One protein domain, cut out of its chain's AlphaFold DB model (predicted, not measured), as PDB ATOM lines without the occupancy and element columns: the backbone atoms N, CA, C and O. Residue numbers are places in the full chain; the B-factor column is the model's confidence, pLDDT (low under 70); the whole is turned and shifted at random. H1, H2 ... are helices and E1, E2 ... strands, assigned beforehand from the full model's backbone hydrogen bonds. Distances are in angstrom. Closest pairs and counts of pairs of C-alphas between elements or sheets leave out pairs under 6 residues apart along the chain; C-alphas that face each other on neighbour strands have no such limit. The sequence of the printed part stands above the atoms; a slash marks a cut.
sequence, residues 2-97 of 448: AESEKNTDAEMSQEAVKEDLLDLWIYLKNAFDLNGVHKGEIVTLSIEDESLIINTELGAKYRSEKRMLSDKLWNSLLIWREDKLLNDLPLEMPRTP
ATOM      1  N   ALA A   2     196.511 193.841 162.421       42.88
ATOM      2  CA  ALA A   2     195.893 194.324 163.671       42.88
ATOM      3  C   ALA A   2     194.476 193.767 163.968       42.88
ATOM      4  O   ALA A   2     194.060 193.742 165.118       42.88
ATOM      5  N   GLU A   3     193.726 193.304 162.958       36.03
ATOM      6  CA  GLU A   3     192.401 192.678 163.156       36.03
ATOM      7  C   GLU A   3     192.473 191.195 163.550       36.03
ATOM      8  O   GLU A   3     191.554 190.695 164.190       36.03
ATOM      9  N   SER A   4     193.562 190.491 163.216       42.44
ATOM     10  CA  SER A   4     193.728 189.085 163.605       42.44
ATOM     11  C   SER A   4     194.140 188.947 165.067       42.44
ATOM     12  O   SER A   4     193.615 188.075 165.742       42.44
ATOM     13  N   GLU A   5     195.003 189.840 165.570       38.62
ATOM     14  CA  GLU A   5     195.430 189.844 166.981       38.62
ATOM     15  C   GLU A   5     194.276 190.209 167.930       38.62
ATOM     16  O   GLU A   5     194.096 189.586 168.972       38.62
ATOM     17  N   LYS A   6     193.412 191.150 167.521       41.41
ATOM     18  CA  LYS A   6     192.251 191.577 168.316       41.41
ATOM     19  C   LYS A   6     191.164 190.500 168.424       41.41
ATOM     20  O   LYS A   6     190.473 190.440 169.437       41.41
ATOM     21  N   ASN A   7     191.024 189.657 167.398       45.84
ATOM     22  CA  ASN A   7     190.105 188.518 167.422       45.84
ATOM     23  C   ASN A   7     190.653 187.357 168.258       45.84
ATOM     24  O   ASN A   7     189.886 186.758 169.000       45.84
ATOM     25  N   THR A   8     191.963 187.087 168.217       45.38
ATOM     26  CA  THR A   8     192.572 186.061 169.081       45.38
ATOM     27  C   THR A   8     192.541 186.444 170.558       45.38
ATOM     28  O   THR A   8     192.262 185.590 171.392       45.38
ATOM     29  N   ASP A   9     192.746 187.719 170.903       42.53
ATOM     30  CA  ASP A   9     192.649 188.178 172.296       42.53
ATOM     31  C   ASP A   9     191.203 188.126 172.821       42.53
ATOM     32  O   ASP A   9     190.968 187.777 173.978       42.53
ATOM     33  N   ALA A  10     190.217 188.413 171.961       51.50
ATOM     34  CA  ALA A  10     188.800 188.288 172.298       51.50
ATOM     35  C   ALA A  10     188.349 186.819 172.431       51.50
ATOM     36  O   ALA A  10     187.597 186.500 173.350       51.50
ATOM     37  N   GLU A  11     188.832 185.918 171.568       47.53
ATOM     38  CA  GLU A  11     188.565 184.475 171.663       47.53
ATOM     39  C   GLU A  11     189.209 183.857 172.911       47.53
ATOM     40  O   GLU A  11     188.537 183.129 173.641       47.53
ATOM     41  N   MET A  12     190.463 184.204 173.225       43.06
ATOM     42  CA  MET A  12     191.116 183.772 174.470       43.06
ATOM     43  C   MET A  12     190.386 184.306 175.711       43.06
ATOM     44  O   MET A  12     190.250 183.591 176.704       43.06
ATOM     45  N   SER A  13     189.868 185.538 175.654       61.97
ATOM     46  CA  SER A  13     189.079 186.121 176.744       61.97
ATOM     47  C   SER A  13     187.716 185.446 176.918       61.97
ATOM     48  O   SER A  13     187.255 185.320 178.049       61.97
ATOM     49  N   GLN A  14     187.058 185.011 175.839       63.94
ATOM     50  CA  GLN A  14     185.785 184.287 175.935       63.94
ATOM     51  C   GLN A  14     185.968 182.861 176.451       63.94
ATOM     52  O   GLN A  14     185.141 182.386 177.229       63.94
ATOM     53  N   GLU A  15     187.041 182.181 176.049       67.38
ATOM     54  CA  GLU A  15     187.308 180.817 176.502       67.38
ATOM     55  C   GLU A  15     187.677 180.783 177.992       67.38
ATOM     56  O   GLU A  15     187.170 179.939 178.729       67.38
ATOM     57  N   ALA A  16     188.435 181.780 178.468       68.38
ATOM     58  CA  ALA A  16     188.722 181.957 179.891       68.38
ATOM     59  C   ALA A  16     187.447 182.194 180.726       68.38
ATOM     60  O   ALA A  16     187.281 181.600 181.789       68.38
ATOM     61  N   VAL A  17     186.504 183.003 180.223       74.31
ATOM     62  CA  VAL A  17     185.215 183.238 180.901       74.31
ATOM     63  C   VAL A  17     184.378 181.956 180.976       74.31
ATOM     64  O   VAL A  17     183.726 181.715 181.989       74.31
ATOM     65  N   LYS A  18     184.400 181.101 179.944       80.25
ATOM     66  CA  LYS A  18     183.683 179.813 179.964       80.25
ATOM     67  C   LYS A  18     184.263 178.837 180.984       80.25
ATOM     68  O   LYS A  18     183.490 178.169 181.668       80.25
ATOM     69  N   GLU A  19     185.587 178.748 181.073       81.25
ATOM     70  CA  GLU A  19     186.270 177.900 182.055       81.25
ATOM     71  C   GLU A  19     185.949 178.363 183.484       81.25
ATOM     72  O   GLU A  19     185.510 177.568 184.312       81.25
ATOM     73  N   ASP A  20     186.011 179.672 183.733       84.31
ATOM     74  CA  ASP A  20     185.659 180.253 185.032       84.31
ATOM     75  C   ASP A  20     184.189 180.045 185.406       84.31
ATOM     76  O   ASP A  20     183.857 179.819 186.569       84.31
ATOM     77  N   LEU A  21     183.281 180.108 184.431       85.44
ATOM     78  CA  LEU A  21     181.874 179.794 184.666       85.44
ATOM     79  C   LEU A  21     181.675 178.320 185.006       85.44
ATOM     80  O   LEU A  21     180.858 178.008 185.867       85.44
ATOM     81  N   LEU A  22     182.414 177.411 184.366       87.06
ATOM     82  CA  LEU A  22     182.351 175.988 184.690       87.06
ATOM     83  C   LEU A  22     182.794 175.736 186.136       87.06
ATOM     84  O   LEU A  22     182.093 175.042 186.876       87.06
ATOM     85  N   ASP A  23     183.898 176.355 186.551       86.12
ATOM     86  CA  ASP A  23     184.390 176.296 187.926       86.12
ATOM     87  C   ASP A  23     183.371 176.868 188.919       86.12
ATOM     88  O   ASP A  23     183.125 176.273 189.974       86.12
ATOM     89  N   LEU A  24     182.709 177.976 188.565       87.94
ATOM     90  CA  LEU A  24     181.624 178.541 189.364       87.94
ATOM     91  C   LEU A  24     180.459 177.553 189.509       87.94
ATOM     92  O   LEU A  24     179.965 177.352 190.618       87.94
ATOM     93  N   TRP A  25     180.017 176.913 188.425       89.56
ATOM     94  CA  TRP A  25     178.922 175.941 188.478       89.56
ATOM     95  C   TRP A  25     179.269 174.730 189.335       89.56
ATOM     96  O   TRP A  25     178.434 174.283 190.120       89.56
ATOM     97  N   ILE A  26     180.500 174.225 189.233       85.56
ATOM     98  CA  ILE A  26     180.992 173.131 190.076       85.56
ATOM     99  C   ILE A  26     180.985 173.558 191.545       85.56
ATOM    100  O   ILE A  26     180.484 172.822 192.399       85.56
ATOM    101  N   TYR A  27     181.491 174.757 191.841       87.44
ATOM    102  CA  TYR A  27     181.491 175.302 193.192       87.44
ATOM    103  C   TYR A  27     180.072 175.392 193.766       87.44
ATOM    104  O   TYR A  27     179.825 174.851 194.842       87.44
ATOM    105  N   LEU A  28     179.128 176.011 193.050       85.56
ATOM    106  CA  LEU A  28     177.752 176.181 193.531       85.56
ATOM    107  C   LEU A  28     177.043 174.836 193.713       85.56
ATOM    108  O   LEU A  28     176.381 174.624 194.729       85.56
ATOM    109  N   LYS A  29     177.226 173.902 192.772       86.50
ATOM    110  CA  LYS A  29     176.653 172.554 192.865       86.50
ATOM    111  C   LYS A  29     177.134 171.803 194.104       86.50
ATOM    112  O   LYS A  29     176.329 171.124 194.734       86.50
ATOM    113  N   ASN A  30     178.406 171.951 194.466       83.19
ATOM    114  CA  ASN A  30     178.982 171.293 195.638       83.19
ATOM    115  C   ASN A  30     178.643 172.021 196.946       83.19
ATOM    116  O   ASN A  30     178.337 171.374 197.942       83.19
ATOM    117  N   ALA A  31     178.692 173.355 196.958       84.31
ATOM    118  CA  ALA A  31     178.478 174.157 198.162       84.31
ATOM    119  C   ALA A  31     177.026 174.105 198.664       84.31
ATOM    120  O   ALA A  31     176.801 174.148 199.871       84.31
ATOM    121  N   PHE A  32     176.061 174.000 197.748       83.19
ATOM    122  CA  PHE A  32     174.626 173.986 198.059       83.19
ATOM    123  C   PHE A  32     173.965 172.625 197.807       83.19
ATOM    124  O   PHE A  32     172.743 172.536 197.789       83.19
ATOM    125  N   ASP A  33     174.770 171.581 197.588       80.25
ATOM    126  CA  ASP A  33     174.322 170.212 197.303       80.25
ATOM    127  C   ASP A  33     173.227 170.128 196.218       80.25
ATOM    128  O   ASP A  33     172.257 169.370 196.306       80.25
ATOM    129  N   LEU A  34     173.379 170.925 195.152       81.44
ATOM    130  CA  LEU A  34     172.373 171.027 194.087       81.44
ATOM    131  C   LEU A  34     172.280 169.743 193.250       81.44
ATOM    132  O   LEU A  34     171.258 169.474 192.633       81.44
ATOM    133  N   ASN A  35     173.345 168.938 193.227       79.19
ATOM    134  CA  ASN A  35     173.342 167.629 192.570       79.19
ATOM    135  C   ASN A  35     172.811 166.501 193.478       79.19
ATOM    136  O   ASN A  35     172.618 165.384 192.988       79.19
ATOM    137  N   GLY A  36     172.633 166.767 194.775       78.06
ATOM    138  CA  GLY A  36     172.086 165.841 195.760       78.06
ATOM    139  C   GLY A  36     170.619 166.146 196.030       78.06
ATOM    140  O   GLY A  36     169.744 165.527 195.427       78.06
ATOM    141  N   VAL A  37     170.364 167.114 196.916       74.94
ATOM    142  CA  VAL A  37     169.013 167.477 197.382       74.94
ATOM    143  C   VAL A  37     168.144 168.045 196.258       74.94
ATOM    144  O   VAL A  37     166.974 167.694 196.176       74.94
ATOM    145  N   HIS A  38     168.718 168.864 195.372       78.12
ATOM    146  CA  HIS A  38     167.976 169.572 194.313       78.12
ATOM    147  C   HIS A  38     168.203 168.994 192.914       78.12
ATOM    148  O   HIS A  38     168.130 169.693 191.899       78.12
ATOM    149  N   LYS A  39     168.538 167.703 192.845       79.31
ATOM    150  CA  LYS A  39     168.926 167.063 191.592       79.31
ATOM    151  C   LYS A  39     167.781 167.099 190.577       79.31
ATOM    152  O   LYS A  39     166.752 166.465 190.776       79.31
ATOM    153  N   GLY A  40     168.017 167.747 189.438       72.31
ATOM    154  CA  GLY A  40     167.049 167.841 188.338       72.31
ATOM    155  C   GLY A  40     166.155 169.083 188.384       72.31
ATOM    156  O   GLY A  40     165.531 169.389 187.368       72.31
ATOM    157  N   GLU A  41     166.153 169.828 189.493       79.44
ATOM    158  CA  GLU A  41     165.383 171.065 189.628       79.44
ATOM    159  C   GLU A  41     165.911 172.178 188.719       79.44
ATOM    160  O   GLU A  41     167.113 172.290 188.436       79.44
ATOM    161  N   ILE A  42     165.006 173.064 188.300       82.38
ATOM    162  CA  ILE A  42     165.399 174.333 187.689       82.38
ATOM    163  C   ILE A  42     166.006 175.236 188.763       82.38
ATOM    164  O   ILE A  42     165.337 175.648 189.707       82.38
ATOM    165  N   VAL A  43     167.284 175.579 188.599       86.12
ATOM    166  CA  VAL A  43     167.984 176.514 189.487       86.12
ATOM    167  C   VAL A  43     168.112 177.864 188.795       86.12
ATOM    168  O   VAL A  43     168.769 177.987 187.760       86.12
ATOM    169  N   THR A  44     167.509 178.886 189.393       88.81
ATOM    170  CA  THR A  44     167.555 180.273 188.923       88.81
ATOM    171  C   THR A  44     168.488 181.110 189.787       88.81
ATOM    172  O   THR A  44     168.581 180.931 191.004       88.81
ATOM    173  N   LEU A  45     169.190 182.041 189.148       90.38
ATOM    174  CA  LEU A  45     170.181 182.901 189.778       90.38
ATOM    175  C   LEU A  45     169.735 184.360 189.709       90.38
ATOM    176  O   LEU A  45     169.297 184.857 188.674       90.38
ATOM    177  N   SER A  46     169.894 185.071 190.818       88.12
ATOM    178  CA  SER A  46     169.671 186.516 190.910       88.12
ATOM    179  C   SER A  46     170.809 187.162 191.690       88.12
ATOM    180  O   SER A  46     171.396 186.539 192.565       88.12
ATOM    181  N   ILE A  47     171.175 188.394 191.335       87.44
ATOM    182  CA  ILE A  47     172.234 189.137 192.025       87.44
ATOM    183  C   ILE A  47     171.593 190.342 192.700       87.44
ATOM    184  O   ILE A  47     171.018 191.192 192.019       87.44
ATOM    185  N   GLU A  48     171.710 190.403 194.021       87.44
ATOM    186  CA  GLU A  48     171.164 191.451 194.885       87.44
ATOM    187  C   GLU A  48     172.268 191.919 195.836       87.44
ATOM    188  O   GLU A  48     172.859 191.089 196.520       87.44
ATOM    189  N   ASP A  49     172.565 193.221 195.879       81.50
ATOM    190  CA  ASP A  49     173.485 193.836 196.854       81.50
ATOM    191  C   ASP A  49     174.788 193.041 197.088       81.50
ATOM    192  O   ASP A  49     175.089 192.592 198.197       81.50
ATOM    193  N   GLU A  50     175.542 192.801 196.008       85.25
ATOM    194  CA  GLU A  50     176.782 192.000 196.018       85.25
ATOM    195  C   GLU A  50     176.622 190.577 196.586       85.25
ATOM    196  O   GLU A  50     177.556 189.977 197.118       85.25
ATOM    197  N   SER A  51     175.427 190.012 196.479       86.94
ATOM    198  CA  SER A  51     175.128 188.635 196.850       86.94
ATOM    199  C   SER A  51     174.507 187.904 195.670       86.94
ATOM    200  O   SER A  51     173.653 188.437 194.967       86.94
ATOM    201  N   LEU A  52     174.930 186.664 195.470       90.38
ATOM    202  CA  LEU A  52     174.278 185.715 194.588       90.38
ATOM    203  C   LEU A  52     173.167 185.006 195.363       90.38
ATOM    204  O   LEU A  52     173.408 184.338 196.369       90.38
ATOM    205  N   ILE A  53     171.950 185.153 194.869       90.94
ATOM    206  CA  ILE A  53     170.752 184.480 195.337       90.94
ATOM    207  C   ILE A  53     170.449 183.331 194.381       90.94
ATOM    208  O   ILE A  53     170.329 183.528 193.170       90.94
ATOM    209  N   ILE A  54     170.317 182.135 194.938       91.56
ATOM    210  CA  ILE A  54     170.093 180.891 194.207       91.56
ATOM    211  C   ILE A  54     168.720 180.388 194.628       91.56
ATOM    212  O   ILE A  54     168.529 180.054 195.797       91.56
ATOM    213  N   ASN A  55     167.768 180.362 193.702       87.31
ATOM    214  CA  ASN A  55     166.431 179.844 193.965       87.31
ATOM    215  C   ASN A  55     166.238 178.545 193.191       87.31
ATOM    216  O   ASN A  55     166.484 178.502 191.983       87.31
ATOM    217  N   THR A  56     165.789 177.506 193.877       86.00
ATOM    218  CA  THR A  56     165.429 176.232 193.259       86.00
ATOM    219  C   THR A  56     163.931 176.199 192.955       86.00
ATOM    220  O   THR A  56     163.149 176.969 193.519       86.00
ATOM    221  N   GLU A  57     163.529 175.322 192.043       80.00
ATOM    222  CA  GLU A  57     162.142 175.173 191.602       80.00
ATOM    223  C   GLU A  57     161.198 174.800 192.750       80.00
ATOM    224  O   GLU A  57     160.110 175.364 192.860       80.00
ATOM    225  N   LEU A  58     161.646 173.932 193.665       75.38
ATOM    226  CA  LEU A  58     160.874 173.532 194.846       75.38
ATOM    227  C   LEU A  58     160.872 174.589 195.968       75.38
ATOM    228  O   LEU A  58     160.346 174.349 197.056       75.38
ATOM    229  N   GLY A  59     161.419 175.780 195.709       76.69
ATOM    230  CA  GLY A  59     161.301 176.947 196.581       76.69
ATOM    231  C   GLY A  59     162.416 177.105 197.614       76.69
ATOM    232  O   GLY A  59     162.311 177.980 198.478       76.69
ATOM    233  N   ALA A  60     163.493 176.314 197.539       78.81
ATOM    234  CA  ALA A  60     164.667 176.550 198.372       78.81
ATOM    235  C   ALA A  60     165.404 177.811 197.896       78.81
ATOM    236  O   ALA A  60     165.591 178.033 196.698       78.81
ATOM    237  N   LYS A  61     165.821 178.652 198.847       89.25
ATOM    238  CA  LYS A  61     166.521 179.912 198.581       89.25
ATOM    239  C   LYS A  61     167.843 179.947 199.333       89.25
ATOM    240  O   LYS A  61     167.860 180.016 200.561       89.25
ATOM    241  N   TYR A  62     168.939 179.971 198.588       88.44
ATOM    242  CA  TYR A  62     170.291 180.097 199.116       88.44
ATOM    243  C   TYR A  62     170.883 181.463 198.797       88.44
ATOM    244  O   TYR A  62     170.523 182.115 197.815       88.44
ATOM    245  N   ARG A  63     171.820 181.895 199.641       88.62
ATOM    246  CA  ARG A  63     172.558 183.144 199.472       88.62
ATOM    247  C   ARG A  63     174.048 182.872 199.594       88.62
ATOM    248  O   ARG A  63     174.490 182.314 200.593       88.62
ATOM    249  N   SER A  64     174.801 183.316 198.596       86.81
ATOM    250  CA  SER A  64     176.259 183.377 198.610       86.81
ATOM    251  C   SER A  64     176.685 184.834 198.500       86.81
ATOM    252  O   SER A  64     176.290 185.536 197.573       86.81
ATOM    253  N   GLU A  65     177.457 185.331 199.455       87.62
ATOM    254  CA  GLU A  65     177.978 186.697 199.387       87.62
ATOM    255  C   GLU A  65     179.181 186.752 198.439       87.62
ATOM    256  O   GLU A  65     179.953 185.797 198.367       87.62
ATOM    257  N   LYS A  66     179.411 187.887 197.766       85.50
ATOM    258  CA  LYS A  66     180.553 188.085 196.853       85.50
ATOM    259  C   LYS A  66     181.890 187.638 197.448       85.50
ATOM    260  O   LYS A  66     182.671 187.010 196.753       85.50
ATOM    261  N   ARG A  67     182.128 187.885 198.744       85.69
ATOM    262  CA  ARG A  67     183.361 187.486 199.456       85.69
ATOM    263  C   ARG A  67     183.591 185.970 199.554       85.69
ATOM    264  O   ARG A  67     184.684 185.554 199.919       85.69
ATOM    265  N   MET A  68     182.567 185.159 199.289       85.31
ATOM    266  CA  MET A  68     182.657 183.695 199.246       85.31
ATOM    267  C   MET A  68     183.097 183.180 197.869       85.31
ATOM    268  O   MET A  68     183.441 182.008 197.736       85.31
ATOM    269  N   LEU A  69     183.095 184.051 196.858       85.50
ATOM    270  CA  LEU A  69     183.553 183.779 195.505       85.50
ATOM    271  C   LEU A  69     184.861 184.536 195.263       85.50
ATOM    272  O   LEU A  69     185.094 185.607 195.821       85.50
ATOM    273  N   SER A  70     185.744 183.982 194.435       88.19
ATOM    274  CA  SER A  70     186.910 184.747 193.995       88.19
ATOM    275  C   SER A  70     186.464 185.872 193.059       88.19
ATOM    276  O   SER A  70     185.477 185.724 192.334       88.19
ATOM    277  N   ASP A  71     187.221 186.973 193.016       85.50
ATOM    278  CA  ASP A  71     186.937 188.084 192.093       85.50
ATOM    279  C   ASP A  71     186.850 187.601 190.638       85.50
ATOM    280  O   ASP A  71     186.035 188.096 189.863       85.50
ATOM    281  N   LYS A  72     187.645 186.581 190.287       87.69
ATOM    282  CA  LYS A  72     187.616 185.918 188.979       87.69
ATOM    283  C   LYS A  72     186.233 185.321 188.685       87.69
ATOM    284  O   LYS A  72     185.606 185.689 187.697       87.69
ATOM    285  N   LEU A  73     185.724 184.467 189.577       86.44
ATOM    286  CA  LEU A  73     184.420 183.809 189.414       86.44
ATOM    287  C   LEU A  73     183.261 184.810 189.467       86.44
ATOM    288  O   LEU A  73     182.299 184.689 188.708       86.44
ATOM    289  N   TRP A  74     183.359 185.817 190.339       89.75
ATOM    290  CA  TRP A  74     182.359 186.876 190.444       89.75
ATOM    291  C   TRP A  74     182.264 187.701 189.157       89.75
ATOM    292  O   TRP A  74     181.168 187.945 188.658       89.75
ATOM    293  N   ASN A  75     183.401 188.090 188.578       86.31
ATOM    294  CA  ASN A  75     183.423 188.846 187.328       86.31
ATOM    295  C   ASN A  75     182.892 188.013 186.153       86.31
ATOM    296  O   ASN A  75     182.091 188.518 185.369       86.31
ATOM    297  N   SER A  76     183.253 186.730 186.066       85.88
ATOM    298  CA  SER A  76     182.732 185.833 185.026       85.88
ATOM    299  C   SER A  76     181.217 185.626 185.144       85.88
ATOM    300  O   SER A  76     180.516 185.642 184.131       85.88
ATOM    301  N   LEU A  77     180.677 185.542 186.367       88.00
ATOM    302  CA  LEU A  77     179.230 185.516 186.615       88.00
ATOM    303  C   LEU A  77     178.525 186.792 186.134       88.00
ATOM    304  O   LEU A  77     177.441 186.711 185.555       88.00
ATOM    305  N   LEU A  78     179.119 187.967 186.374       88.06
ATOM    306  CA  LEU A  78     178.559 189.242 185.918       88.06
ATOM    307  C   LEU A  78     178.517 189.318 184.389       88.06
ATOM    308  O   LEU A  78     177.473 189.662 183.839       88.06
ATOM    309  N   ILE A  79     179.599 188.916 183.716       86.50
ATOM    310  CA  ILE A  79     179.672 188.864 182.246       86.50
ATOM    311  C   ILE A  79     178.601 187.917 181.688       86.50
ATOM    312  O   ILE A  79     177.869 188.276 180.769       86.50
ATOM    313  N   TRP A  80     178.456 186.724 182.270       88.62
ATOM    314  CA  TRP A  80     177.420 185.767 181.872       88.62
ATOM    315  C   TRP A  80     176.004 186.308 182.068       88.62
ATOM    316  O   TRP A  80     175.142 186.130 181.210       88.62
ATOM    317  N   ARG A  81     175.751 186.981 183.195       86.12
ATOM    318  CA  ARG A  81     174.452 187.595 183.472       86.12
ATOM    319  C   ARG A  81     174.126 188.667 182.441       86.12
ATOM    320  O   ARG A  81     172.996 188.710 181.963       86.12
ATOM    321  N   GLU A  82     175.083 189.535 182.130       85.81
ATOM    322  CA  GLU A  82     174.910 190.569 181.113       85.81
ATOM    323  C   GLU A  82     174.593 189.944 179.754       85.81
ATOM    324  O   GLU A  82     173.606 190.341 179.138       85.81
ATOM    325  N   ASP A  83     175.331 188.910 179.342       83.38
ATOM    326  CA  ASP A  83     175.067 188.167 178.104       83.38
ATOM    327  C   ASP A  83     173.656 187.553 178.079       83.38
ATOM    328  O   ASP A  83     172.925 187.688 177.097       83.38
ATOM    329  N   LYS A  84     173.204 186.935 179.174       83.06
ATOM    330  CA  LYS A  84     171.849 186.365 179.258       83.06
ATOM    331  C   LYS A  84     170.755 187.423 179.185       83.06
ATOM    332  O   LYS A  84     169.781 187.223 178.464       83.06
ATOM    333  N   LEU A  85     170.932 188.543 179.884       83.69
ATOM    334  CA  LEU A  85     169.992 189.664 179.854       83.69
ATOM    335  C   LEU A  85     169.942 190.334 178.476       83.69
ATOM    336  O   LEU A  85     168.863 190.685 178.018       83.69
ATOM    337  N   LEU A  86     171.086 190.473 177.799       86.62
ATOM    338  CA  LEU A  86     171.176 190.998 176.430       86.62
ATOM    339  C   LEU A  86     170.412 190.138 175.416       86.62
ATOM    340  O   LEU A  86     169.931 190.659 174.413       86.62
ATOM    341  N   ASN A  87     170.306 188.835 175.677       78.94
ATOM    342  CA  ASN A  87     169.648 187.866 174.805       78.94
ATOM    343  C   ASN A  87     168.218 187.498 175.257       78.94
ATOM    344  O   ASN A  87     167.659 186.537 174.730       78.94
ATOM    345  N   ASP A  88     167.638 188.212 176.233       81.00
ATOM    346  CA  ASP A  88     166.328 187.908 176.842       81.00
ATOM    347  C   ASP A  88     166.196 186.444 177.322       81.00
ATOM    348  O   ASP A  88     165.120 185.840 177.298       81.00
ATOM    349  N   LEU A  89     167.309 185.846 177.759       75.75
ATOM    350  CA  LEU A  89     167.355 184.470 178.246       75.75
ATOM    351  C   LEU A  89     167.190 184.417 179.770       75.75
ATOM    352  O   LEU A  89     167.704 185.285 180.483       75.75
ATOM    353  N   PRO A  90     166.538 183.367 180.302       80.62
ATOM    354  CA  PRO A  90     166.429 183.191 181.740       80.62
ATOM    355  C   PRO A  90     167.815 182.976 182.365       80.62
ATOM    356  O   PRO A  90     168.690 182.320 181.788       80.62
ATOM    357  N   LEU A  91     168.000 183.514 183.574       87.38
ATOM    358  CA  LEU A  91     169.203 183.333 184.395       87.38
ATOM    359  C   LEU A  91     169.181 181.963 185.086       87.38
ATOM    360  O   LEU A  91     169.243 181.853 186.308       87.38
ATOM    361  N   GLU A  92     169.059 180.912 184.283       86.81
ATOM    362  CA  GLU A  92     169.055 179.524 184.732       86.81
ATOM    363  C   GLU A  92     170.460 178.931 184.684       86.81
ATOM    364  O   GLU A  92     171.201 179.099 183.709       86.81
ATOM    365  N   MET A  93     170.813 178.197 185.738       83.62
ATOM    366  CA  MET A  93     172.057 177.444 185.775       83.62
ATOM    367  C   MET A  93     172.006 176.303 184.739       83.62
ATOM    368  O   MET A  93     170.981 175.623 184.626       83.62
ATOM    369  N   PRO A  94     173.091 176.047 183.983       79.19
ATOM    370  CA  PRO A  94     173.116 174.963 183.007       79.19
ATOM    371  C   PRO A  94     172.876 173.595 183.659       79.19
ATOM    372  O   PRO A  94     173.568 173.210 184.605       79.19
ATOM    373  N   ARG A  95     171.920 172.840 183.110       71.88
ATOM    374  CA  ARG A  95     171.628 171.460 183.513       71.88
ATOM    375  C   ARG A  95     172.537 170.477 182.788       71.88
ATOM    376  O   ARG A  95     172.880 170.672 181.619       71.88
ATOM    377  N   THR A  96     172.923 169.404 183.470       64.00
ATOM    378  CA  THR A  96     173.612 168.296 182.794       64.00
ATOM    379  C   THR A  96     172.615 167.512 181.928       64.00
ATOM    380  O   THR A  96     171.437 167.437 182.273       64.00
ATOM    381  N   PRO A  97     173.034 166.878 180.815       47.03
ATOM    382  CA  PRO A  97     172.123 166.099 179.966       47.03
ATOM    383  C   PRO A  97     171.341 165.010 180.722       47.03
ATOM    384  O   PRO A  97     170.191 164.734 180.396       47.03
TER     385      PRO A  97
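AT A GLANCE: This is residues 2 to 97 of the 448 residues of the protein "uncharacterized protein LOC112468154" of Temnothorax curvispinosus (UniProt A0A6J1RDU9). One long helix, H1, makes the longest axis; its residues 2 to 13 stick out as a free arm, and further along a shorter helix, H2, crosses it at a wide angle. A small antiparallel sheet of three strands, E1, E2 and E3, stands beyond H2, which only grazes it, and the body also holds the long link from H1 to E1 and the stretch after H2, residues 87 to 97, which have no named element. The printed part has 96 residues, with two named helices and three named strands in the order H1, E1, E2, E3, H2; the sheet's order is E1, E2, E3 and the class is mixed, helices and strands. The whole is only just compact, close to loose, with a radius of gyration of the C-alphas of 14.7 A, and is elongated, spanning 51 by 31 by 24 A.

IN THESE COORDINATES: H1, residues 2 to 31, begins at C-alpha 2 (195.893, 194.324, 163.671) and is 43.6 A long. E1, residues 43 to 48, begins at C-alpha 43 (167.984, 176.514, 189.487) and is 16.2 A long. E2, residues 51 to 56, is 16.1 A long, and E3, residues 61 to 65, is 13.3 A long. H2, residues 71 to 86, is 22.4 A long and ends at C-alpha 86 (171.176, 190.998, 176.430).

HOW THE PARTS SIT: H1 touches H2 with its residues 17 to 24 alone; the closest C-alphas are those of Val 17 and Ser 76, 5.5 A apart. Their lines are about perpendicular, at 75 degrees. H1 is not on the sheet, and it is apart from E2 and E3. E1, E2 and E3 form a meander, each strand the antiparallel neighbour of the one before. The hairpin of E1 and E2 has directions 154 degrees apart, with N 46 and O 53 within hydrogen-bond range at 2.8 A. The hairpin of E2 and E3 has directions 159 degrees apart, with N 52 and O 64 within range at 2.7 A. E1 and E3 are the edge strands. H2 only grazes the sheet, with its residues 74 to 81, and is near E1, with 6 pairs of C-alphas within 10 A. Every O i to N i+4 pair of H2 is within hydrogen-bond range, and 25 of 26 in H1.

THE WHOLE: The two C-alphas farthest apart, those of Ala 2 and Leu 58, are 51.3 A apart. Without residues 2 to 13, which stand free, the body spans 31 by 28 by 23 A. The printed part has no cut. The link from H1 to E1, 11 residues, is long; the links E1 to E2, E2 to E3 and E3 to H2 are tight. The mean pLDDT of the printed part is 78.2, and it is under 70 at residues 2 to 16 and 96 to 97 of this predicted model.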